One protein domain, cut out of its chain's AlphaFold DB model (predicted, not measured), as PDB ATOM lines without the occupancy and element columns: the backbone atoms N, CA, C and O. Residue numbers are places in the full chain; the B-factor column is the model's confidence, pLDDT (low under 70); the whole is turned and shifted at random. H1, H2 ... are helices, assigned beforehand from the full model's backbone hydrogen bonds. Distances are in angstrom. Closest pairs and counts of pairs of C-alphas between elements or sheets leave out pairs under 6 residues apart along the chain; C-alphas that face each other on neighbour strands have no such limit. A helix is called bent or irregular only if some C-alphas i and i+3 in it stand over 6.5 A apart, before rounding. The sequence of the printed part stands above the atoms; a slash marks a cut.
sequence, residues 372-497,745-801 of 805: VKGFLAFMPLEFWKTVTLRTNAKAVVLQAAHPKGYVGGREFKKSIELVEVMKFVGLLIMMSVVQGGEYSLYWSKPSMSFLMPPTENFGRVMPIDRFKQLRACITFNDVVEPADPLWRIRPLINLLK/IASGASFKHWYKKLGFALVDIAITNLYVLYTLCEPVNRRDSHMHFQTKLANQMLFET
ATOM      1  N   VAL A 372      79.165 114.885  96.552       89.38
ATOM      2  CA  VAL A 372      80.501 114.529  96.037       89.38
ATOM      3  C   VAL A 372      81.414 113.964  97.125       89.38
ATOM      4  O   VAL A 372      82.139 113.003  96.859       89.38
ATOM      5  N   LYS A 373      81.357 114.469  98.365       83.50
ATOM      6  CA  LYS A 373      82.147 113.886  99.467       83.50
ATOM      7  C   LYS A 373      81.704 112.461  99.779       83.50
ATOM      8  O   LYS A 373      82.555 111.589  99.921       83.50
ATOM      9  N   GLY A 374      80.400 112.199  99.825       80.38
ATOM     10  CA  GLY A 374      79.874 110.850 100.023       80.38
ATOM     11  C   GLY A 374      80.151 109.908  98.841       80.38
ATOM     12  O   GLY A 374      80.469 108.737  99.047       80.38
ATOM     13  N   PHE A 375      80.140 110.415  97.603       87.88
ATOM     14  CA  PHE A 375      80.547 109.653  96.417       87.88
ATOM     15  C   PHE A 375      82.019 109.228  96.512       87.88
ATOM     16  O   PHE A 375      82.343 108.059  96.300       87.88
ATOM     17  N   LEU A 376      82.903 110.155  96.899       84.56
ATOM     18  CA  LEU A 376      84.324 109.881  97.126       84.56
ATOM     19  C   LEU A 376      84.579 109.035  98.385       84.56
ATOM     20  O   LEU A 376      85.577 108.325  98.438       84.56
ATOM     21  N   ALA A 377      83.681 109.041  99.373       76.19
ATOM     22  CA  ALA A 377      83.761 108.142 100.522       76.19
ATOM     23  C   ALA A 377      83.534 106.677 100.108       76.19
ATOM     24  O   ALA A 377      84.246 105.784 100.566       76.19
ATOM     25  N   PHE A 378      82.586 106.417  99.199       74.88
ATOM     26  CA  PHE A 378      82.367 105.069  98.667       74.88
ATOM     27  C   PHE A 378      83.393 104.670  97.600       74.88
ATOM     28  O   PHE A 378      83.801 103.506  97.558       74.88
ATOM     29  N   MET A 379      83.799 105.613  96.746       84.62
ATOM     30  CA  MET A 379      84.730 105.402  95.634       84.62
ATOM     31  C   MET A 379      85.827 106.487  95.634       84.62
ATOM     32  O   MET A 379      85.703 107.475  94.904       84.62
ATOM     33  N   PRO A 380      86.899 106.315  96.434       81.38
ATOM     34  CA  PRO A 380      87.938 107.330  96.632       81.38
ATOM     35  C   PRO A 380      88.676 107.749  95.362       81.38
ATOM     36  O   PRO A 380      88.772 107.000  94.390       81.38
ATOM     37  N   LEU A 381      89.285 108.936  95.400       79.12
ATOM     38  CA  LEU A 381      90.006 109.498  94.256       79.12
ATOM     39  C   LEU A 381      91.138 108.580  93.750       79.12
ATOM     40  O   LEU A 381      91.347 108.479  92.547       79.12
ATOM     41  N   GLU A 382      91.807 107.837  94.637       77.81
ATOM     42  CA  GLU A 382      92.848 106.855  94.277       77.81
ATOM     43  C   GLU A 382      92.314 105.660  93.463       77.81
ATOM     44  O   GLU A 382      92.993 105.144  92.567       77.81
ATOM     45  N   PHE A 383      91.060 105.254  93.690       81.38
ATOM     46  CA  PHE A 383      90.393 104.286  92.818       81.38
ATOM     47  C   PHE A 383      90.179 104.883  91.421       81.38
ATOM     48  O   PHE A 383      90.512 104.243  90.424       81.38
ATOM     49  N   TRP A 384      89.723 106.135  91.324       85.38
ATOM     50  CA  TRP A 384      89.537 106.811  90.035       85.38
ATOM     51  C   TRP A 384      90.854 107.113  89.303       85.38
ATOM     52  O   TRP A 384      90.907 106.990  88.078       85.38
ATOM     53  N   LYS A 385      91.950 107.395  90.019       83.19
ATOM     54  CA  LYS A 385      93.314 107.450  89.457       83.19
ATOM     55  C   LYS A 385      93.728 106.098  88.869       83.19
ATOM     56  O   LYS A 385      94.228 106.046  87.746       83.19
ATOM     57  N   THR A 386      93.426 104.997  89.559       82.94
ATOM     58  CA  THR A 386      93.663 103.636  89.044       82.94
ATOM     59  C   THR A 386      92.822 103.349  87.792       82.94
ATOM     60  O   THR A 386      93.358 102.874  86.789       82.94
ATOM     61  N   VAL A 387      91.531 103.703  87.796       86.50
ATOM     62  CA  VAL A 387      90.642 103.608  86.619       86.50
ATOM     63  C   VAL A 387      91.185 104.437  85.451       86.50
ATOM     64  O   VAL A 387      91.199 103.954  84.321       86.50
ATOM     65  N   THR A 388      91.693 105.646  85.707       94.06
ATOM     66  CA  THR A 388      92.319 106.522  84.699       94.06
ATOM     67  C   THR A 388      93.564 105.870  84.089       94.06
ATOM     68  O   THR A 388      93.709 105.846  82.865       94.06
ATOM     69  N   LEU A 389      94.431 105.271  84.911       90.69
ATOM     70  CA  LEU A 389      95.621 104.549  84.452       90.69
ATOM     71  C   LEU A 389      95.256 103.357  83.550       90.69
ATOM     72  O   LEU A 389      95.751 103.270  82.426       90.69
ATOM     73  N   ARG A 390      94.342 102.478  83.991       88.31
ATOM     74  CA  ARG A 390      93.916 101.309  83.192       88.31
ATOM     75  C   ARG A 390      93.162 101.719  81.921       88.31
ATOM     76  O   ARG A 390      93.285 101.087  80.874       88.31
ATOM     77  N   THR A 391      92.405 102.813  81.986       95.06
ATOM     78  CA  THR A 391      91.695 103.385  80.832       95.06
ATOM     79  C   THR A 391      92.671 103.919  79.779       95.06
ATOM     80  O   THR A 391      92.454 103.687  78.590       95.06
ATOM     81  N   ASN A 392      93.781 104.540  80.192       95.88
ATOM     82  CA  ASN A 392      94.868 104.931  79.290       95.88
ATOM     83  C   ASN A 392      95.578 103.724  78.664       95.88
ATOM     84  O   ASN A 392      95.729 103.691  77.445       95.88
ATOM     85  N   ALA A 393      95.955 102.715  79.460       93.31
ATOM     86  CA  ALA A 393      96.584 101.494  78.945       93.31
ATOM     87  C   ALA A 393      95.721 100.835  77.852       93.31
ATOM     88  O   ALA A 393      96.188 100.518  76.758       93.31
ATOM     89  N   LYS A 394      94.410 100.745  78.090       93.50
ATOM     90  CA  LYS A 394      93.449 100.231  77.114       93.50
ATOM     91  C   LYS A 394      93.223 101.145  75.907       93.50
ATOM     92  O   LYS A 394      92.936 100.638  74.825       93.50
ATOM     93  N   ALA A 395      93.349 102.465  76.052       94.69
ATOM     94  CA  ALA A 395      93.324 103.376  74.909       94.69
ATOM     95  C   ALA A 395      94.521 103.132  73.973       94.69
ATOM     96  O   ALA A 395      94.321 103.094  72.763       94.69
ATOM     97  N   VAL A 396      95.717 102.863  74.517       94.38
ATOM     98  CA  VAL A 396      96.906 102.476  73.731       94.38
ATOM     99  C   VAL A 396      96.676 101.159  72.983       94.38
ATOM    100  O   VAL A 396      96.928 101.098  71.782       94.38
ATOM    101  N   VAL A 397      96.121 100.132  73.641       92.75
ATOM    102  CA  VAL A 397      95.789  98.849  72.983       92.75
ATOM    103  C   VAL A 397      94.782  99.044  71.843       92.75
ATOM    104  O   VAL A 397      94.997  98.551  70.739       92.75
ATOM    105  N   LEU A 398      93.704  99.806  72.071       92.56
ATOM    106  CA  LEU A 398      92.707 100.111  71.035       92.56
ATOM    107  C   LEU A 398      93.294 100.941  69.880       92.56
ATOM    108  O   LEU A 398      92.911 100.740  68.730       92.56
ATOM    109  N   GLN A 399      94.222 101.853  70.175       94.12
ATOM    110  CA  GLN A 399      94.912 102.661  69.174       94.12
ATOM    111  C   GLN A 399      95.835 101.805  68.299       94.12
ATOM    112  O   GLN A 399      95.745 101.898  67.078       94.12
ATOM    113  N   ALA A 400      96.674 100.957  68.901       93.44
ATOM    114  CA  ALA A 400      97.582 100.061  68.182       93.44
ATOM    115  C   ALA A 400      96.831  99.041  67.308       93.44
ATOM    116  O   ALA A 400      97.281  98.697  66.219       93.44
ATOM    117  N   ALA A 401      95.662  98.598  67.768       91.69
ATOM    118  CA  ALA A 401      94.798  97.672  67.049       91.69
ATOM    119  C   ALA A 401      94.073  98.270  65.829       91.69
ATOM    120  O   ALA A 401      93.661  97.532  64.934       91.69
ATOM    121  N   HIS A 402      93.846  99.586  65.803       92.62
ATOM    122  CA  HIS A 402      93.055 100.223  64.753       92.62
ATOM    123  C   HIS A 402      93.953 100.674  63.585       92.62
ATOM    124  O   HIS A 402      94.863 101.469  63.818       92.62
ATOM    125  N   PRO A 403      93.663 100.331  62.309       90.75
ATOM    126  CA  PRO A 403      94.544 100.641  61.168       90.75
ATOM    127  C   PRO A 403      94.908 102.126  60.978       90.75
ATOM    128  O   PRO A 403      95.911 102.450  60.351       90.75
ATOM    129  N   LYS A 404      94.077 103.038  61.499       90.62
ATOM    130  CA  LYS A 404      94.293 104.502  61.484       90.62
ATOM    131  C   LYS A 404      94.652 105.109  62.854       90.62
ATOM    132  O   LYS A 404      94.602 106.324  62.999       90.62
ATOM    133  N   GLY A 405      94.915 104.299  63.881       88.88
ATOM    134  CA  GLY A 405      95.190 104.789  65.239       88.88
ATOM    135  C   GLY A 405      94.001 105.490  65.915       88.88
ATOM    136  O   GLY A 405      94.188 106.463  66.652       88.88
ATOM    137  N   TYR A 406      92.766 105.061  65.622       93.19
ATOM    138  CA  TYR A 406      91.554 105.688  66.156       93.19
ATOM    139  C   TYR A 406      91.049 104.944  67.393       93.19
ATOM    140  O   TYR A 406      90.989 103.721  67.421       93.19
ATOM    141  N   VAL A 407      90.584 105.705  68.379       92.94
ATOM    142  CA  VAL A 407      89.845 105.217  69.548       92.94
ATOM    143  C   VAL A 407      88.477 105.896  69.525       92.94
ATOM    144  O   VAL A 407      88.385 107.103  69.312       92.94
ATOM    145  N   GLY A 408      87.388 105.137  69.681       87.62
ATOM    146  CA  GLY A 408      86.028 105.698  69.642       87.62
ATOM    147  C   GLY A 408      85.677 106.441  68.338       87.62
ATOM    148  O   GLY A 408      84.925 107.410  68.379       87.62
ATOM    149  N   GLY A 409      86.254 106.025  67.202       87.75
ATOM    150  CA  GLY A 409      86.021 106.623  65.879       87.75
ATOM    151  C   GLY A 409      86.891 107.841  65.531       87.75
ATOM    152  O   GLY A 409      86.726 108.409  64.450       87.75
ATOM    153  N   ARG A 410      87.821 108.259  66.407       91.06
ATOM    154  CA  ARG A 410      88.713 109.414  66.185       91.06
ATOM    155  C   ARG A 410      90.148 109.164  66.635       91.06
ATOM    156  O   ARG A 410      90.391 108.420  67.578       91.06
ATOM    157  N   GLU A 411      91.087 109.851  65.995       90.38
ATOM    158  CA  GLU A 411      92.517 109.838  66.320       90.38
ATOM    159  C   GLU A 411      92.777 110.161  67.807       90.38
ATOM    160  O   GLU A 411      92.298 111.172  68.335       90.38
ATOM    161  N   PHE A 412      93.524 109.300  68.503       92.69
ATOM    162  CA  PHE A 412      93.804 109.456  69.933       92.69
ATOM    163  C   PHE A 412      95.130 110.203  70.154       92.69
ATOM    164  O   PHE A 412      96.207 109.615  70.104       92.69
ATOM    165  N   LYS A 413      95.044 111.526  70.360       88.50
ATOM    166  CA  LYS A 413      96.213 112.434  70.448       88.50
ATOM    167  C   LYS A 413      96.717 112.713  71.859       88.50
ATOM    168  O   LYS A 413      97.873 113.083  72.027       88.50
ATOM    169  N   LYS A 414      95.839 112.611  72.856       92.56
ATOM    170  CA  LYS A 414      96.124 112.961  74.250       92.56
ATOM    171  C   LYS A 414      95.636 111.844  75.161       92.56
ATOM    172  O   LYS A 414      94.477 111.428  75.043       92.56
ATOM    173  N   SER A 415      96.498 111.429  76.087       94.88
ATOM    174  CA  SER A 415      96.120 110.621  77.245       94.88
ATOM    175  C   SER A 415      94.933 111.241  77.985       94.88
ATOM    176  O   SER A 415      94.659 112.438  77.890       94.88
ATOM    177  N   ILE A 416      94.183 110.390  78.666       96.75
ATOM    178  CA  ILE A 416      93.019 110.744  79.465       96.75
ATOM    179  C   ILE A 416      93.482 111.181  80.852       96.75
ATOM    180  O   ILE A 416      94.216 110.453  81.521       96.75
ATOM    181  N   GLU A 417      93.039 112.355  81.281       96.00
ATOM    182  CA  GLU A 417      93.317 112.890  82.616       96.00
ATOM    183  C   GLU A 417      92.215 112.509  83.616       96.00
ATOM    184  O   GLU A 417      91.075 112.231  83.240       96.00
ATOM    185  N   LEU A 418      92.540 112.541  84.913       94.69
ATOM    186  CA  LEU A 418      91.595 112.229  85.992       94.69
ATOM    187  C   LEU A 418      90.337 113.109  85.918       94.69
ATOM    188  O   LEU A 418      89.221 112.595  85.964       94.69
ATOM    189  N   VAL A 419      90.515 114.417  85.703       96.88
ATOM    190  CA  VAL A 419      89.423 115.383  85.489       96.88
ATOM    191  C   VAL A 419      88.479 114.980  84.354       96.88
ATOM    192  O   VAL A 419      87.271 115.188  84.461       96.88
ATOM    193  N   GLU A 420      88.983 114.360  83.284       97.81
ATOM    194  CA  GLU A 420      88.141 113.901  82.180       97.81
ATOM    195  C   GLU A 420      87.336 112.657  82.564       97.81
ATOM    196  O   GLU A 420      86.164 112.565  82.205       97.81
ATOM    197  N   VAL A 421      87.914 111.728  83.334       98.00
ATOM    198  CA  VAL A 421      87.181 110.565  83.865       98.00
ATOM    199  C   VAL A 421      86.085 111.013  84.834       98.00
ATOM    200  O   VAL A 421      84.943 110.576  84.698       98.00
ATOM    201  N   MET A 422      86.385 111.933  85.755       97.81
ATOM    202  CA  MET A 422      85.398 112.434  86.719       97.81
ATOM    203  C   MET A 422      84.270 113.211  86.030       97.81
ATOM    204  O   MET A 422      83.094 112.955  86.303       97.81
ATOM    205  N   LYS A 423      84.590 114.076  85.054       97.94
ATOM    206  CA  LYS A 423      83.573 114.759  84.237       97.94
ATOM    207  C   LYS A 423      82.769 113.792  83.368       97.94
ATOM    208  O   LYS A 423      81.566 113.978  83.231       97.94
ATOM    209  N   PHE A 424      83.376 112.735  82.828       98.06
ATOM    210  CA  PHE A 424      82.656 111.689  82.093       98.06
ATOM    211  C   PHE A 424      81.622 110.973  82.975       98.06
ATOM    212  O   PHE A 424      80.492 110.769  82.536       98.06
ATOM    213  N   VAL A 425      81.965 110.648  84.228       98.00
ATOM    214  CA  VAL A 425      81.009 110.075  85.191       98.00
ATOM    215  C   VAL A 425      79.914 111.086  85.551       98.00
ATOM    216  O   VAL A 425      78.739 110.734  85.500       98.00
ATOM    217  N   GLY A 426      80.261 112.352  85.811       98.00
ATOM    218  CA  GLY A 426      79.281 113.419  86.058       98.00
ATOM    219  C   GLY A 426      78.299 113.627  84.894       98.00
ATOM    220  O   GLY A 426      77.099 113.790  85.115       98.00
ATOM    221  N   LEU A 427      78.776 113.532  83.644       97.81
ATOM    222  CA  LEU A 427      77.919 113.564  82.455       97.81
ATOM    223  C   LEU A 427      76.979 112.356  82.403       97.81
ATOM    224  O   LEU A 427      75.804 112.533  82.098       97.81
ATOM    225  N   LEU A 428      77.453 111.147  82.723       97.56
ATOM    226  CA  LEU A 428      76.603 109.952  82.767       97.56
ATOM    227  C   LEU A 428      75.492 110.059  83.826       97.56
ATOM    228  O   LEU A 428      74.368 109.647  83.547       97.56
ATOM    229  N   ILE A 429      75.773 110.656  84.991       97.81
ATOM    230  CA  ILE A 429      74.760 110.930  86.027       97.81
ATOM    231  C   ILE A 429      73.754 111.979  85.524       97.81
ATOM    232  O   ILE A 429      72.548 111.769  85.615       97.81
ATOM    233  N   MET A 430      74.210 113.071  84.899       97.00
ATOM    234  CA  MET A 430      73.294 114.059  84.301       97.00
ATOM    235  C   MET A 430      72.406 113.430  83.207       97.00
ATOM    236  O   MET A 430      71.213 113.722  83.118       97.00
ATOM    237  N   MET A 431      72.958 112.519  82.396       95.56
ATOM    238  CA  MET A 431      72.205 111.776  81.378       95.56
ATOM    239  C   MET A 431      71.149 110.840  81.981       95.56
ATOM    240  O   MET A 431      70.072 110.708  81.398       95.56
ATOM    241  N   SER A 432      71.404 110.215  83.138       95.12
ATOM    242  CA  SER A 432      70.421 109.328  83.775       95.12
ATOM    243  C   SER A 432      69.225 110.079  84.375       95.12
ATOM    244  O   SER A 432      68.145 109.494  84.492       95.12
ATOM    245  N   VAL A 433      69.382 111.377  84.672       94.56
ATOM    246  CA  VAL A 433      68.295 112.292  85.065       94.56
ATOM    247  C   VAL A 433      67.544 112.852  83.853       94.56
ATOM    248  O   VAL A 433      66.317 112.846  83.840       94.56
ATOM    249  N   VAL A 434      68.260 113.331  82.828       93.19
ATOM    250  CA  VAL A 434      67.659 113.993  81.650       93.19
ATOM    251  C   VAL A 434      66.967 113.006  80.697       93.19
ATOM    252  O   VAL A 434      65.985 113.374  80.056       93.19
ATOM    253  N   GLN A 435      67.465 111.768  80.588       89.06
ATOM    254  CA  GLN A 435      66.866 110.668  79.810       89.06
ATOM    255  C   GLN A 435      66.526 111.015  78.346       89.06
ATOM    256  O   GLN A 435      65.555 110.527  77.772       89.06
ATOM    257  N   GLY A 436      67.378 111.809  77.695       84.81
ATOM    258  CA  GLY A 436      67.236 112.254  76.302       84.81
ATOM    259  C   GLY A 436      67.351 111.168  75.221       84.81
ATOM    260  O   GLY A 436      67.373 111.503  74.039       84.81
ATOM    261  N   GLY A 437      67.442 109.885  75.591       85.62
ATOM    262  CA  GLY A 437      67.604 108.765  74.663       85.62
ATOM    263  C   GLY A 437      69.024 108.663  74.100       85.62
ATOM    264  O   GLY A 437      69.985 108.466  74.846       85.62
ATOM    265  N   GLU A 438      69.164 108.761  72.777       85.81
ATOM    266  CA  GLU A 438      70.453 108.628  72.093       85.81
ATOM    267  C   GLU A 438      71.460 109.690  72.567       85.81
ATOM    268  O   GLU A 438      71.167 110.886  72.609       85.81
ATOM    269  N   TYR A 439      72.685 109.266  72.893       88.31
ATOM    270  CA  TYR A 439      73.677 110.154  73.499       88.31
ATOM    271  C   TYR A 439      74.069 111.341  72.595       88.31
ATOM    272  O   TYR A 439      74.434 112.386  73.119       88.31
ATOM    273  N   SER A 440      73.942 111.247  71.266       90.31
ATOM    274  CA  SER A 440      74.218 112.366  70.345       90.31
ATOM    275  C   SER A 440      73.267 113.564  70.525       90.31
ATOM    276  O   SER A 440      73.634 114.710  70.236       90.31
ATOM    277  N   LEU A 441      72.062 113.331  71.057       92.44
ATOM    278  CA  LEU A 441      71.046 114.363  71.266       92.44
ATOM    279  C   LEU A 441      71.472 115.380  72.329       92.44
ATOM    280  O   LEU A 441      71.177 116.565  72.192       92.44
ATOM    281  N   TYR A 442      72.249 114.952  73.323       94.50
ATOM    282  CA  TYR A 442      72.752 115.803  74.404       94.50
ATOM    283  C   TYR A 442      73.747 116.872  73.922       94.50
ATOM    284  O   TYR A 442      73.801 117.963  74.484       94.50
ATOM    285  N   TRP A 443      74.489 116.595  72.843       95.12
ATOM    286  CA  TRP A 443      75.416 117.548  72.216       95.12
ATOM    287  C   TRP A 443      74.782 118.396  71.109       95.12
ATOM    288  O   TRP A 443      75.349 119.423  70.741       95.12
ATOM    289  N   SER A 444      73.634 117.984  70.564       93.00
ATOM    290  CA  SER A 444      72.983 118.654  69.426       93.00
ATOM    291  C   SER A 444      71.743 119.472  69.803       93.00
ATOM    292  O   SER A 444      71.413 120.425  69.098       93.00
ATOM    293  N   LYS A 445      71.061 119.152  70.912       90.19
ATOM    294  CA  LYS A 445      69.856 119.856  71.379       90.19
ATOM    295  C   LYS A 445      70.143 120.654  72.660       90.19
ATOM    296  O   LYS A 445      70.296 120.044  73.719       90.19
ATOM    297  N   PRO A 446      70.116 122.003  72.624       86.88
ATOM    298  CA  PRO A 446      70.304 122.835  73.819       86.88
ATOM    299  C   PRO A 446      69.335 122.509  74.965       86.88
ATOM    300  O   PRO A 446      69.711 122.591  76.130       86.88
ATOM    301  N   SER A 447      68.116 122.057  74.644       89.56
ATOM    302  CA  SER A 447      67.109 121.648  75.631       89.56
ATOM    303  C   SER A 447      67.519 120.462  76.507       89.56
ATOM    304  O   SER A 447      66.900 120.260  77.543       89.56
ATOM    305  N   MET A 448      68.554 119.694  76.151       92.38
ATOM    306  CA  MET A 448      69.086 118.623  77.005       92.38
ATOM    307  C   MET A 448      69.922 119.159  78.175       92.38
ATOM    308  O   MET A 448      70.122 118.448  79.151       92.38
ATOM    309  N   SER A 449      70.385 120.412  78.111       94.19
ATOM    310  CA  SER A 449      71.222 121.034  79.154       94.19
ATOM    311  C   SER A 449      70.411 121.812  80.201       94.19
ATOM    312  O   SER A 449      70.974 122.588  80.959       94.19
ATOM    313  N   PHE A 450      69.086 121.625  80.266       93.81
ATOM    314  CA  PHE A 450      68.184 122.436  81.103       93.81
ATOM    315  C   PHE A 450      68.386 122.297  82.627       93.81
ATOM    316  O   PHE A 450      67.896 123.137  83.377       93.81
ATOM    317  N   LEU A 451      69.093 121.254  83.078       94.31
ATOM    318  CA  LEU A 451      69.488 121.031  84.480       94.31
ATOM    319  C   LEU A 451      70.936 121.463  84.784       94.31
ATOM    320  O   LEU A 451      71.403 121.321  85.915       94.31
ATOM    321  N   MET A 452      71.652 121.969  83.778       95.50
ATOM    322  CA  MET A 452      73.010 122.507  83.888       95.50
ATOM    323  C   MET A 452      72.940 124.037  84.083       95.50
ATOM    324  O   MET A 452      71.909 124.645  83.779       95.50
ATOM    325  N   PRO A 453      74.007 124.698  84.572       94.88
ATOM    326  CA  PRO A 453      74.043 126.158  84.678       94.88
ATOM    327  C   PRO A 453      73.733 126.858  83.336       94.88
ATOM    328  O   PRO A 453      74.109 126.327  82.292       94.88
ATOM    329  N   PRO A 454      73.129 128.068  83.310       89.00
ATOM    330  CA  PRO A 454      72.630 128.699  82.074       89.00
ATOM    331  C   PRO A 454      73.664 128.966  80.965       89.00
ATOM    332  O   PRO A 454      73.290 129.246  79.826       89.00
ATOM    333  N   THR A 455      74.958 128.917  81.283       88.62
ATOM    334  CA  THR A 455      76.065 129.057  80.325       88.62
ATOM    335  C   THR A 455      76.683 127.725  79.909       88.62
ATOM    336  O   THR A 455      77.554 127.713  79.043       88.62
ATOM    337  N   GLU A 456      76.263 126.605  80.487       94.69
ATOM    338  CA  GLU A 456      76.895 125.303  80.311       94.69
ATOM    339  C   GLU A 456      76.063 124.352  79.455       94.69
ATOM    340  O   GLU A 456      74.854 124.491  79.290       94.69
ATOM    341  N   ASN A 457      76.750 123.389  78.845       95.31
ATOM    342  CA  ASN A 457      76.140 122.289  78.104       95.31
ATOM    343  C   ASN A 457      77.137 121.136  77.959       95.31
ATOM    344  O   ASN A 457      78.341 121.307  78.162       95.31
ATOM    345  N   PHE A 458      76.639 119.970  77.549       96.44
ATOM    346  CA  PHE A 458      77.438 118.758  77.336       96.44
ATOM    347  C   PHE A 458      78.690 119.002  76.478       96.44
ATOM    348  O   PHE A 458      79.771 118.536  76.826       96.44
ATOM    349  N   GLY A 459      78.575 119.793  75.403       96.06
ATOM    350  CA  GLY A 459      79.686 120.118  74.505       96.06
ATOM    351  C   GLY A 459      80.761 121.027  75.103       96.06
ATOM    352  O   GLY A 459      81.924 120.892  74.727       96.06
ATOM    353  N   ARG A 460      80.398 121.915  76.040       95.38
ATOM    354  CA  ARG A 460      81.347 122.755  76.797       95.38
ATOM    355  C   ARG A 460      82.094 121.961  77.864       95.38
ATOM    356  O   ARG A 460      83.292 122.159  78.028       95.38
ATOM    357  N   VAL A 461      81.413 121.025  78.529       96.81
ATOM    358  CA  VAL A 461      82.040 120.104  79.490       96.81
ATOM    359  C   VAL A 461      83.046 119.183  78.795       96.81
ATOM    360  O   VAL A 461      84.162 119.012  79.282       96.81
ATOM    361  N   MET A 462      82.641 118.557  77.686       96.62
ATOM    362  CA  MET A 462      83.451 117.583  76.954       96.62
ATOM    363  C   MET A 462      82.965 117.460  75.503       96.62
ATOM    364  O   MET A 462      81.796 117.157  75.292       96.62
ATOM    365  N   PRO A 463      83.818 117.603  74.475       95.88
ATOM    366  CA  PRO A 463      83.411 117.356  73.090       95.88
ATOM    367  C   PRO A 463      82.905 115.918  72.875       95.88
ATOM    368  O   PRO A 463      83.484 114.975  73.415       95.88
ATOM    369  N   ILE A 464      81.875 115.728  72.036       95.19
ATOM    370  CA  ILE A 464      81.257 114.404  71.793       95.19
ATOM    371  C   ILE A 464      82.276 113.340  71.360       95.19
ATOM    372  O   ILE A 464      82.211 112.198  71.805       95.19
ATOM    373  N   ASP A 465      83.263 113.721  70.552       94.81
ATOM    374  CA  ASP A 465      84.325 112.828  70.088       94.81
ATOM    375  C   ASP A 465      85.235 112.360  71.244       94.81
ATOM    376  O   ASP A 465      85.659 111.202  71.276       94.81
ATOM    377  N   ARG A 466      85.467 113.212  72.253       96.19
ATOM    378  CA  ARG A 466      86.212 112.842  73.467       96.19
ATOM    379  C   ARG A 466      85.367 111.982  74.410       96.19
ATOM    380  O   ARG A 466      85.877 111.007  74.963       96.19
ATOM    381  N   PHE A 467      84.066 112.258  74.510       95.94
ATOM    382  CA  PHE A 467      83.117 111.390  75.213       95.94
ATOM    383  C   PHE A 467      83.057 109.988  74.581       95.94
ATOM    384  O   PHE A 467      83.099 108.989  75.300       95.94
ATOM    385  N   LYS A 468      83.042 109.887  73.242       94.50
ATOM    386  CA  LYS A 468      83.134 108.612  72.507       94.50
ATOM    387  C   LYS A 468      84.445 107.873  72.797       94.50
ATOM    388  O   LYS A 468      84.405 106.670  73.057       94.50
ATOM    389  N   GLN A 469      85.586 108.572  72.823       95.62
ATOM    390  CA  GLN A 469      86.880 107.996  73.216       95.62
ATOM    391  C   GLN A 469      86.836 107.390  74.625       95.62
ATOM    392  O   GLN A 469      87.112 106.200  74.780       95.62
ATOM    393  N   LEU A 470      86.422 108.162  75.635       96.12
ATOM    394  CA  LEU A 470      86.278 107.698  77.022       96.12
ATOM    395  C   LEU A 470      85.310 106.516  77.139       96.12
ATOM    396  O   LEU A 470      85.655 105.476  77.703       96.12
ATOM    397  N   ARG A 471      84.135 106.611  76.509       94.19
ATOM    398  CA  ARG A 471      83.147 105.525  76.439       94.19
ATOM    399  C   ARG A 471      83.727 104.245  75.829       94.19
ATOM    400  O   ARG A 471      83.366 103.150  76.271       94.19
ATOM    401  N   ALA A 472      84.629 104.351  74.852       92.88
ATOM    402  CA  ALA A 472      85.296 103.211  74.225       92.88
ATOM    403  C   ALA A 472      86.360 102.565  75.133       92.88
ATOM    404  O   ALA A 472      86.355 101.340  75.289       92.88
ATOM    405  N   CYS A 473      87.213 103.345  75.803       94.12
ATOM    406  CA  CYS A 473      88.333 102.801  76.583       94.12
ATOM    407  C   CYS A 473      88.025 102.497  78.063       94.12
ATOM    408  O   CYS A 473      88.620 101.552  78.577       94.12
ATOM    409  N   ILE A 474      87.067 103.173  78.722       95.06
ATOM    410  CA  ILE A 474      86.797 103.056  80.178       95.06
ATOM    411  C   ILE A 474      86.832 101.602  80.691       95.06
ATOM    412  O   ILE A 474      86.251 100.688  80.081       95.06
ATOM    413  N   THR A 475      87.572 101.358  81.776       93.25
ATOM    414  CA  THR A 475      87.783 100.015  82.342       93.25
ATOM    415  C   THR A 475      88.116 100.081  83.831       93.25
ATOM    416  O   THR A 475      88.861 100.957  84.255       93.25
ATOM    417  N   PHE A 476      87.575  99.147  84.617       84.94
ATOM    418  CA  PHE A 476      87.833  99.059  86.063       84.94
ATOM    419  C   PHE A 476      88.997  98.117  86.395       84.94
ATOM    420  O   PHE A 476      89.647  98.273  87.424       84.94
ATOM    421  N   ASN A 477      89.270  97.161  85.506       82.25
ATOM    422  CA  ASN A 477      90.466  96.335  85.490       82.25
ATOM    423  C   ASN A 477      90.837  95.991  84.034       82.25
ATOM    424  O   ASN A 477      89.989  96.026  83.131       82.25
ATOM    425  N   ASP A 478      92.105  95.669  83.831       74.06
ATOM    426  CA  ASP A 478      92.746  95.205  82.598       74.06
ATOM    427  C   ASP A 478      93.662  93.983  82.840       74.06
ATOM    428  O   ASP A 478      93.993  93.295  81.879       74.06
ATOM    429  N   VAL A 479      93.982  93.649  84.099       76.31
ATOM    430  CA  VAL A 479      94.677  92.409  84.482       76.31
ATOM    431  C   VAL A 479      93.723  91.224  84.331       76.31
ATOM    432  O   VAL A 479      92.725  91.138  85.050       76.31
ATOM    433  N   VAL A 480      94.027  90.332  83.387       75.88
ATOM    434  CA  VAL A 480      93.244  89.123  83.102       75.88
ATOM    435  C   VAL A 480      93.431  88.108  84.227       75.88
ATOM    436  O   VAL A 480      94.557  87.758  84.556       75.88
ATOM    437  N   GLU A 481      92.326  87.596  84.765       76.56
ATOM    438  CA  GLU A 481      92.310  86.444  85.670       76.56
ATOM    439  C   GLU A 481      91.318  85.414  85.100       76.56
ATOM    440  O   GLU A 481      90.105  85.596  85.251       76.56
ATOM    441  N   PRO A 482      91.784  84.382  84.364       74.00
ATOM    442  CA  PRO A 482      90.908  83.409  83.711       74.00
ATOM    443  C   PRO A 482      89.993  82.649  84.679       74.00
ATOM    444  O   PRO A 482      88.893  82.263  84.284       74.00
ATOM    445  N   ALA A 483      90.407  82.468  85.938       75.75
ATOM    446  CA  ALA A 483      89.611  81.779  86.952       75.75
ATOM    447  C   ALA A 483      88.455  82.630  87.519       75.75
ATOM    448  O   ALA A 483      87.554  82.088  88.161       75.75
ATOM    449  N   ASP A 484      88.444  83.950  87.287       76.19
ATOM    450  CA  ASP A 484      87.421  84.874  87.791       76.19
ATOM    451  C   ASP A 484      86.600  85.503  86.650       76.19
ATOM    452  O   ASP A 484      86.996  86.533  86.102       76.19
ATOM    453  N   PRO A 485      85.389  85.003  86.333       81.69
ATOM    454  CA  PRO A 485      84.510  85.610  85.327       81.69
ATOM    455  C   PRO A 485      84.190  87.103  85.547       81.69
ATOM    456  O   PRO A 485      83.778  87.791  84.612       81.69
ATOM    457  N   LEU A 486      84.395  87.632  86.761       83.25
ATOM    458  CA  LEU A 486      84.176  89.034  87.129       83.25
ATOM    459  C   LEU A 486      85.464  89.880  87.144       83.25
ATOM    460  O   LEU A 486      85.393  91.057  87.514       83.25
ATOM    461  N   TRP A 487      86.616  89.352  86.700       79.12
ATOM    462  CA  TRP A 487      87.931  90.007  86.814       79.12
ATOM    463  C   TRP A 487      87.937  91.462  86.330       79.12
ATOM    464  O   TRP A 487      88.522  92.336  86.971       79.12
ATOM    465  N   ARG A 488      87.199  91.759  85.248       84.88
ATOM    466  CA  ARG A 488      87.077  93.095  84.626       84.88
ATOM    467  C   ARG A 488      86.482  94.180  85.535       84.88
ATOM    468  O   ARG A 488      86.639  95.363  85.231       84.88
ATOM    469  N   ILE A 489      85.792  93.792  86.608       88.69
ATOM    470  CA  ILE A 489      85.169  94.681  87.607       88.69
ATOM    471  C   ILE A 489      85.514  94.303  89.058       88.69
ATOM    472  O   ILE A 489      85.036  94.955  89.987       88.69
ATOM    473  N   ARG A 490      86.364  93.292  89.276       83.81
ATOM    474  CA  ARG A 490      86.741  92.799  90.609       83.81
ATOM    475  C   ARG A 490      87.237  93.897  91.570       83.81
ATOM    476  O   ARG A 490      86.779  93.883  92.714       83.81
ATOM    477  N   PRO A 491      88.061  94.886  91.155       80.31
ATOM    478  CA  PRO A 491      88.458  95.987  92.037       80.31
ATOM    479  C   PRO A 491      87.273  96.823  92.540       80.31
ATOM    480  O   PRO A 491      87.217  97.137  93.726       80.31
ATOM    481  N   LEU A 492      86.295  97.119  91.675       82.81
ATOM    482  CA  LEU A 492      85.084  97.863  92.044       82.81
ATOM    483  C   LEU A 492      84.193  97.050  92.995       82.81
ATOM    484  O   LEU A 492      83.725  97.585  93.995       82.81
ATOM    485  N   ILE A 493      83.996  95.753  92.725       81.19
ATOM    486  CA  ILE A 493      83.227  94.860  93.612       81.19
ATOM    487  C   ILE A 493      83.836  94.854  95.018       81.19
ATOM    488  O   ILE A 493      83.117  95.009  96.002       81.19
ATOM    489  N   ASN A 494      85.155  94.672  95.111       79.25
ATOM    490  CA  ASN A 494      85.854  94.583  96.389       79.25
ATOM    491  C   ASN A 494      85.818  95.921  97.144       79.25
ATOM    492  O   ASN A 494      85.579  95.927  98.350       79.25
ATOM    493  N   LEU A 495      85.980  97.044  96.432       79.56
ATOM    494  CA  LEU A 495      85.860  98.388  96.995       79.56
ATOM    495  C   LEU A 495      84.470  98.624  97.595       79.56
ATOM    496  O   LEU A 495      84.369  98.937  98.775       79.56
ATOM    497  N   LEU A 496      83.396  98.409  96.829       78.94
ATOM    498  CA  LEU A 496      82.031  98.650  97.313       78.94
ATOM    499  C   LEU A 496      81.652  97.725  98.481       78.94
ATOM    500  O   LEU A 496      81.030  98.179  99.438       78.94
ATOM    501  N   LYS A 497      82.093  96.458  98.456       77.62
ATOM    502  CA  LYS A 497      81.921  95.517  99.579       77.62
ATOM    503  C   LYS A 497      82.600  95.967 100.872       77.62
ATOM    504  O   LYS A 497      82.133  95.578 101.940       77.62
ATOM    505  N   ILE A 745      72.426 104.821  85.398       95.06
ATOM    506  CA  ILE A 745      73.404 104.993  84.314       95.06
ATOM    507  C   ILE A 745      73.421 103.744  83.427       95.06
ATOM    508  O   ILE A 745      73.487 103.847  82.198       95.06
ATOM    509  N   ALA A 746      73.358 102.552  84.028       90.75
ATOM    510  CA  ALA A 746      73.410 101.287  83.299       90.75
ATOM    511  C   ALA A 746      72.198 101.056  82.380       90.75
ATOM    512  O   ALA A 746      72.328 100.363  81.365       90.75
ATOM    513  N   SER A 747      71.042 101.627  82.720       83.25
ATOM    514  CA  SER A 747      69.816 101.571  81.913       83.25
ATOM    515  C   SER A 747      69.726 102.747  80.937       83.25
ATOM    516  O   SER A 747      69.386 102.540  79.775       83.25
ATOM    517  N   GLY A 748      70.109 103.958  81.362       76.44
ATOM    518  CA  GLY A 748      70.094 105.161  80.523       76.44
ATOM    519  C   GLY A 748      71.166 105.202  79.423       76.44
ATOM    520  O   GLY A 748      71.007 105.931  78.445       76.44
ATOM    521  N   ALA A 749      72.252 104.426  79.538       77.00
ATOM    522  CA  ALA A 749      73.350 104.428  78.571       77.00
ATOM    523  C   ALA A 749      73.658 103.027  77.998       77.00
ATOM    524  O   ALA A 749      74.156 102.140  78.686       77.00
ATOM    525  N   SER A 750      73.488 102.846  76.682       77.00
ATOM    526  CA  SER A 750      73.734 101.559  75.998       77.00
ATOM    527  C   SER A 750      75.229 101.208  75.879       77.00
ATOM    528  O   SER A 750      75.953 101.758  75.043       77.00
ATOM    529  N   PHE A 751      75.736 100.318  76.738       84.94
ATOM    530  CA  PHE A 751      77.129  99.853  76.701       84.94
ATOM    531  C   PHE A 751      77.276  98.521  75.946       84.94
ATOM    532  O   PHE A 751      76.777  97.494  76.400       84.94
ATOM    533  N   LYS A 752      78.068  98.510  74.858       80.19
ATOM    534  CA  LYS A 752      78.377  97.305  74.051       80.19
ATOM    535  C   LYS A 752      79.007  96.155  74.853       80.19
ATOM    536  O   LYS A 752      78.794  94.992  74.530       80.19
ATOM    537  N   HIS A 753      79.792  96.463  75.889       87.94
ATOM    538  CA  HIS A 753      80.465  95.449  76.704       87.94
ATOM    539  C   HIS A 753      79.810  95.280  78.075       87.94
ATOM    540  O   HIS A 753      79.647  96.248  78.821       87.94
ATOM    541  N   TRP A 754      79.540  94.022  78.429       91.38
ATOM    542  CA  TRP A 754      78.838  93.627  79.648       91.38
ATOM    543  C   TRP A 754      79.458  94.204  80.931       91.38
ATOM    544  O   TRP A 754      78.732  94.708  81.783       91.38
ATOM    545  N   TYR A 755      80.791  94.220  81.034       92.31
ATOM    546  CA  TYR A 755      81.509  94.668  82.233       92.31
ATOM    547  C   TYR A 755      81.388  96.177  82.467       92.31
ATOM    548  O   TYR A 755      81.464  96.628  83.605       92.31
ATOM    549  N   LYS A 756      81.148  96.968  81.411       94.62
ATOM    550  CA  LYS A 756      80.835  98.396  81.552       94.62
ATOM    551  C   LYS A 756      79.419  98.575  82.083       94.62
ATOM    552  O   LYS A 756      79.238  99.330  83.027       94.62
ATOM    553  N   LYS A 757      78.442  97.843  81.530       93.75
ATOM    554  CA  LYS A 757      77.052  97.894  82.007       93.75
ATOM    555  C   LYS A 757      76.953  97.471  83.476       93.75
ATOM    556  O   LYS A 757      76.386  98.206  84.271       93.75
ATOM    557  N   LEU A 758      77.543  96.331  83.837       94.69
ATOM    558  CA  LEU A 758      77.542  95.844  85.217       94.69
ATOM    559  C   LEU A 758      78.359  96.750  86.149       94.69
ATOM    560  O   LEU A 758      77.910  97.046  87.247       94.69
ATOM    561  N   GLY A 759      79.516  97.249  85.702       95.81
ATOM    562  CA  GLY A 759      80.321  98.194  86.477       95.81
ATOM    563  C   GLY A 759      79.579  99.500  86.780       95.81
ATOM    564  O   GLY A 759      79.551  99.923  87.930       95.81
ATOM    565  N   PHE A 760      78.901 100.100  85.796       97.38
ATOM    566  CA  PHE A 760      78.063 101.275  86.051       97.38
ATOM    567  C   PHE A 760      76.809 100.951  86.872       97.38
ATOM    568  O   PHE A 760      76.447 101.761  87.709       97.38
ATOM    569  N   ALA A 761      76.228  99.752  86.767       95.88
ATOM    570  CA  ALA A 761      75.127  99.345  87.646       95.88
ATOM    571  C   ALA A 761      75.560  99.195  89.120       95.88
ATOM    572  O   ALA A 761      74.781  99.465  90.032       95.88
ATOM    573  N   LEU A 762      76.815  98.803  89.372       96.75
ATOM    574  CA  LEU A 762      77.407  98.822  90.715       96.75
ATOM    575  C   LEU A 762      77.654 100.260  91.213       96.75
ATOM    576  O   LEU A 762      77.450 100.539  92.393       96.75
ATOM    577  N   VAL A 763      78.033 101.183  90.320       97.88
ATOM    578  CA  VAL A 763      78.079 102.629  90.619       97.88
ATOM    579  C   VAL A 763      76.672 103.164  90.927       97.88
ATOM    580  O   VAL A 763      76.520 103.912  91.887       97.88
ATOM    581  N   ASP A 764      75.635 102.727  90.209       97.75
ATOM    582  CA  ASP A 764      74.239 103.107  90.470       97.75
ATOM    583  C   ASP A 764      73.770 102.643  91.865       97.75
ATOM    584  O   ASP A 764      73.120 103.407  92.579       97.75
ATOM    585  N   ILE A 765      74.148 101.433  92.307       97.81
ATOM    586  CA  ILE A 765      73.909 100.951  93.687       97.81
ATOM    587  C   ILE A 765      74.633 101.846  94.706       97.81
ATOM    588  O   ILE A 765      74.046 102.240  95.712       97.81
ATOM    589  N   ALA A 766      75.887 102.224  94.439       97.00
ATOM    590  CA  ALA A 766      76.651 103.110  95.318       97.00
ATOM    591  C   ALA A 766      76.014 104.510  95.433       97.00
ATOM    592  O   ALA A 766      75.878 105.034  96.537       97.00
ATOM    593  N   ILE A 767      75.560 105.088  94.320       98.31
ATOM    594  CA  ILE A 767      74.849 106.375  94.303       98.31
ATOM    595  C   ILE A 767      73.482 106.260  95.001       98.31
ATOM    596  O   ILE A 767      73.088 107.168  95.728       98.31
ATOM    597  N   THR A 768      72.784 105.130  94.860       97.94
ATOM    598  CA  THR A 768      71.497 104.883  95.536       97.94
ATOM    599  C   THR A 768      71.672 104.750  97.052       97.94
ATOM    600  O   THR A 768      70.924 105.359  97.813       97.94
ATOM    601  N   ASN A 769      72.706 104.037  97.508       97.25
ATOM    602  CA  ASN A 769      73.096 103.999  98.919       97.25
ATOM    603  C   ASN A 769      73.418 105.398  99.454       97.25
ATOM    604  O   ASN A 769      72.993 105.754 100.550       97.25
ATOM    605  N   LEU A 770      74.142 106.207  98.678       95.50
ATOM    606  CA  LEU A 770      74.470 107.578  99.051       95.50
ATOM    607  C   LEU A 770      73.217 108.461  99.141       95.50
ATOM    608  O   LEU A 770      73.103 109.236 100.084       95.50
ATOM    609  N   TYR A 771      72.259 108.313  98.221       96.31
ATOM    610  CA  TYR A 771      70.966 108.995  98.302       96.31
ATOM    611  C   TYR A 771      70.216 108.645  99.599       96.31
ATOM    612  O   TYR A 771      69.708 109.547 100.264       96.31
ATOM    613  N   VAL A 772      70.208 107.369 100.011       95.00
ATOM    614  CA  VAL A 772      69.624 106.957 101.301       95.00
ATOM    615  C   VAL A 772      70.306 107.690 102.463       95.00
ATOM    616  O   VAL A 772      69.619 108.335 103.258       95.00
ATOM    617  N   LEU A 773      71.644 107.685 102.533       92.81
ATOM    618  CA  LEU A 773      72.377 108.406 103.588       92.81
ATOM    619  C   LEU A 773      72.122 109.920 103.558       92.81
ATOM    620  O   LEU A 773      71.978 110.538 104.613       92.81
ATOM    621  N   TYR A 774      72.025 110.507 102.363       92.81
ATOM    622  CA  TYR A 774      71.696 111.915 102.175       92.81
ATOM    623  C   TYR A 774      70.319 112.241 102.761       92.81
ATOM    624  O   TYR A 774      70.211 113.173 103.548       92.81
ATOM    625  N   THR A 775      69.289 111.432 102.482       91.81
ATOM    626  CA  THR A 775      67.936 111.654 103.032       91.81
ATOM    627  C   THR A 775      67.822 111.453 104.545       91.81
ATOM    628  O   THR A 775      66.948 112.054 105.163       91.81
ATOM    629  N   LEU A 776      68.703 110.652 105.152       89.56
ATOM    630  CA  LEU A 776      68.774 110.481 106.609       89.56
ATOM    631  C   LEU A 776      69.487 111.658 107.299       89.56
ATOM    632  O   LEU A 776      69.149 112.006 108.428       89.56
ATOM    633  N   CYS A 777      70.455 112.294 106.630       87.12
ATOM    634  CA  CYS A 777      71.144 113.486 107.136       87.12
ATOM    635  C   CYS A 777      70.405 114.804 106.847       87.12
ATOM    636  O   CYS A 777      70.468 115.733 107.653       87.12
ATOM    637  N   GLU A 778      69.758 114.896 105.688       79.94
ATOM    638  CA  GLU A 778      68.973 116.033 105.208       79.94
ATOM    639  C   GLU A 778      67.588 115.512 104.775       79.94
ATOM    640  O   GLU A 778      67.373 115.229 103.592       79.94
ATOM    641  N   PRO A 779      66.628 115.358 105.709       75.12
ATOM    642  CA  PRO A 779      65.260 114.951 105.389       75.12
ATOM    643  C   PRO A 779      64.521 116.090 104.671       75.12
ATOM    644  O   PRO A 779      63.767 116.859 105.266       75.12
ATOM    645  N   VAL A 780      64.766 116.234 103.365       69.00
ATOM    646  CA  VAL A 780      64.186 117.322 102.572       69.00
ATOM    647  C   VAL A 780      62.764 116.966 102.138       69.00
ATOM    648  O   VAL A 780      62.559 116.048 101.341       69.00
ATOM    649  N   ASN A 781      61.777 117.734 102.608       77.56
ATOM    650  CA  ASN A 781      60.369 117.589 102.232       77.56
ATOM    651  C   ASN A 781      60.111 118.088 100.791       77.56
ATOM    652  O   ASN A 781      59.524 119.145 100.571       77.56
ATOM    653  N   ARG A 782      60.598 117.337  99.795       85.75
ATOM    654  CA  ARG A 782      60.380 117.589  98.359       85.75
ATOM    655  C   ARG A 782      59.759 116.371  97.698       85.75
ATOM    656  O   ARG A 782      60.187 115.243  97.929       85.75
ATOM    657  N   ARG A 783      58.841 116.602  96.757       84.50
ATOM    658  CA  ARG A 783      58.292 115.541  95.894       84.50
ATOM    659  C   ARG A 783      59.343 114.937  94.947       84.50
ATOM    660  O   ARG A 783      59.183 113.807  94.493       84.50
ATOM    661  N   ASP A 784      60.393 115.693  94.641       88.94
ATOM    662  CA  ASP A 784      61.443 115.386  93.670       88.94
ATOM    663  C   ASP A 784      62.814 115.102  94.318       88.94
ATOM    664  O   ASP A 784      63.830 115.136  93.630       88.94
ATOM    665  N   SER A 785      62.861 114.799  95.621       91.38
ATOM    666  CA  SER A 785      64.092 114.657  96.423       91.38
ATOM    667  C   SER A 785      65.210 113.843  95.757       91.38
ATOM    668  O   SER A 785      66.354 114.294  95.724       91.38
ATOM    669  N   HIS A 786      64.889 112.692  95.159       93.75
ATOM    670  CA  HIS A 786      65.873 111.861  94.456       93.75
ATOM    671  C   HIS A 786      66.394 112.512  93.157       93.75
ATOM    672  O   HIS A 786      67.588 112.449  92.872       93.75
ATOM    673  N   MET A 787      65.531 113.197  92.398       94.75
ATOM    674  CA  MET A 787      65.938 113.942  91.198       94.75
ATOM    675  C   MET A 787      66.840 115.120  91.577       94.75
ATOM    676  O   MET A 787      67.878 115.339  90.952       94.75
ATOM    677  N   HIS A 788      66.467 115.842  92.638       94.25
ATOM    678  CA  HIS A 788      67.231 116.957  93.183       94.25
ATOM    679  C   HIS A 788      68.625 116.509  93.645       94.25
ATOM    680  O   HIS A 788      69.617 117.122  93.256       94.25
ATOM    681  N   PHE A 789      68.713 115.407  94.397       96.00
ATOM    682  CA  PHE A 789      69.983 114.816  94.819       96.00
ATOM    683  C   PHE A 789      70.873 114.429  93.625       96.00
ATOM    684  O   PHE A 789      72.031 114.841  93.584       96.00
ATOM    685  N   GLN A 790      70.343 113.706  92.631       96.62
ATOM    686  CA  GLN A 790      71.125 113.303  91.454       96.62
ATOM    687  C   GLN A 790      71.600 114.509  90.631       96.62
ATOM    688  O   GLN A 790      72.747 114.557  90.191       96.62
ATOM    689  N   THR A 791      70.747 115.528  90.484       96.62
ATOM    690  CA  THR A 791      71.101 116.786  89.804       96.62
ATOM    691  C   THR A 791      72.196 117.544  90.562       96.62
ATOM    692  O   THR A 791      73.132 118.046  89.941       96.62
ATOM    693  N   LYS A 792      72.121 117.591  91.903       96.31
ATOM    694  CA  LYS A 792      73.140 118.192  92.779       96.31
ATOM    695  C   LYS A 792      74.475 117.453  92.644       96.31
ATOM    696  O   LYS A 792      75.478 118.097  92.364       96.31
ATOM    697  N   LEU A 793      74.477 116.119  92.737       97.75
ATOM    698  CA  LEU A 793      75.674 115.291  92.542       97.75
ATOM    699  C   LEU A 793      76.313 115.533  91.166       97.75
ATOM    700  O   LEU A 793      77.513 115.789  91.081       97.75
ATOM    701  N   ALA A 794      75.518 115.503  90.093       98.12
ATOM    702  CA  ALA A 794      76.016 115.732  88.741       98.12
ATOM    703  C   ALA A 794      76.630 117.133  88.580       98.12
ATOM    704  O   ALA A 794      77.761 117.247  88.114       98.12
ATOM    705  N   ASN A 795      75.934 118.195  88.998       98.06
ATOM    706  CA  ASN A 795      76.457 119.561  88.892       98.06
ATOM    707  C   ASN A 795      77.714 119.771  89.753       98.06
ATOM    708  O   ASN A 795      78.693 120.337  89.258       98.06
ATOM    709  N   GLN A 796      77.757 119.218  90.970       96.88
ATOM    710  CA  GLN A 796      78.954 119.257  91.808       96.88
ATOM    711  C   GLN A 796      80.157 118.570  91.138       96.88
ATOM    712  O   GLN A 796      81.254 119.131  91.127       96.88
ATOM    713  N   MET A 797      79.967 117.387  90.538       97.06
ATOM    714  CA  MET A 797      81.034 116.667  89.825       97.06
ATOM    715  C   MET A 797      81.503 117.380  88.550       97.06
ATOM    716  O   MET A 797      82.661 117.235  88.153       97.06
ATOM    717  N   LEU A 798      80.611 118.114  87.883       97.81
ATOM    718  CA  LEU A 798      80.879 118.764  86.600       97.81
ATOM    719  C   LEU A 798      81.510 120.157  86.734       97.81
ATOM    720  O   LEU A 798      82.363 120.505  85.907       97.81
ATOM    721  N   PHE A 799      81.091 120.932  87.740       96.19
ATOM    722  CA  PHE A 799      81.330 122.379  87.810       96.19
ATOM    723  C   PHE A 799      81.890 122.887  89.143       96.19
ATOM    724  O   PHE A 799      82.619 123.874  89.132       96.19
ATOM    725  N   GLU A 800      81.559 122.253  90.272       93.50
ATOM    726  CA  GLU A 800      81.910 122.776  91.607       93.50
ATOM    727  C   GLU A 800      83.169 122.122  92.197       93.50
ATOM    728  O   GLU A 800      83.818 122.702  93.065       93.50
ATOM    729  N   THR A 801      83.533 120.925  91.725       90.88
ATOM    730  CA  THR A 801      84.697 120.173  92.218       90.88
ATOM    731  C   THR A 801      85.904 120.354  91.302       90.88
ATOM    732  O   THR A 801      85.827 120.086  90.101       90.88
TER     733      THR A 801
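This is residues 372 to 497 and 745 to 801 of the 805 residues of the protein "DDE_Tnp_1_7 domain-containing protein" of Aphanomyces astaci (UniProt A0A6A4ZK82). One helix, H3, runs through the middle of the domain with H11 beside it the opposite way; H2 stands across the first end of H3, and the longest helix, H10, passes near H3 with H8 side by side with it. H7 runs crosswise to H3 and ends at H2 with Cys 473, H1 packs on H10, H9 packs between H3 and H10, and the short helices H4, H5 and H6 make a small loose cluster on the side of H3 away from H10. The printed part has 183 residues with eleven named helices, H1 to H11 in chain order, and no named strand: the class is all helix. The whole is compact, with a radius of gyration of the C-alphas of 16.6 A and spans of 55 by 40 by 26 A.

H1 is residues 372 to 378, beginning at C-alpha 372 at (80.501, 114.529, 96.037). H2, residues 381 to 401, is 30.1 A long, and H3, residues 418 to 434, is 24.4 A long. H4 is residues 440 to 444, H5 446 to 449, H6 458 to 461 and H7 464 to 473. H8, residues 487 to 497, is irregular: C-alphas 488 and 491 are 8.1 A apart. After the cut come H9, residues 745 to 748, and H10, residues 754 to 777, 34.8 A long. H11, residues 785 to 800, is 20.2 A long and ends at C-alpha 800 at (81.910, 122.776, 91.607).

H3 is the hub, touching four helices. It touches H11 at a shallow tilt of 29 degrees, opposite ways, the closest C-alphas being those of Gly 426 and Ala 794, 4.8 A apart. With residues 418 to 422 alone it touches H2, about perpendicular at 85 degrees; the closest C-alphas are Thr 388 and Leu 418, 5.9 A. H3 and H7 only just touch, with 3 pairs of C-alphas within 8 A, the closest Phe 424 and Phe 467 at 6.9 A. H7 touches H2, its C-alpha 473 lying 5.3 A from C-alpha 395. H9 touches H3, C-alphas 745 and 432 being closest at 5.3 A, and H10, C-alphas 746 and 761 at 5.1 A. H8 and H10 touch at a shallow tilt of 11 degrees, the same way; C-alphas 489 and 759 are closest at 6.1 A. H1 touches H10, C-alphas 374 and 770 at 6.4 A. H4 and H6 only just touch, with 3 pairs of C-alphas within 8 A, the closest being 443 and 459 at 5.5 A; H4 and H5 only just touch, with 3 pairs, only at the corner, C-alphas 442 and 448 at 5.3 A. H2 and H10 are apart. Every O i to N i+4 pair is within hydrogen-bond range in H1, H2, H3, H4, H7, H10 and H11, and 5 of 7 in H8; H5, H6 and H9 are too short for such a pair.

The C-alphas farthest apart, of Pro 403 and Asn 781, are 56.0 A apart. Residues 498 to 744 are not printed, and C-alphas 497 and 745 are 19.9 A apart across the cut. The links H2 to H3 and H7 to H8 are long; in the former, residues 406 to 407 pair antiparallel with 410 to 411. The mean pLDDT of the printed part is 90.3, and residue 780 is under 70.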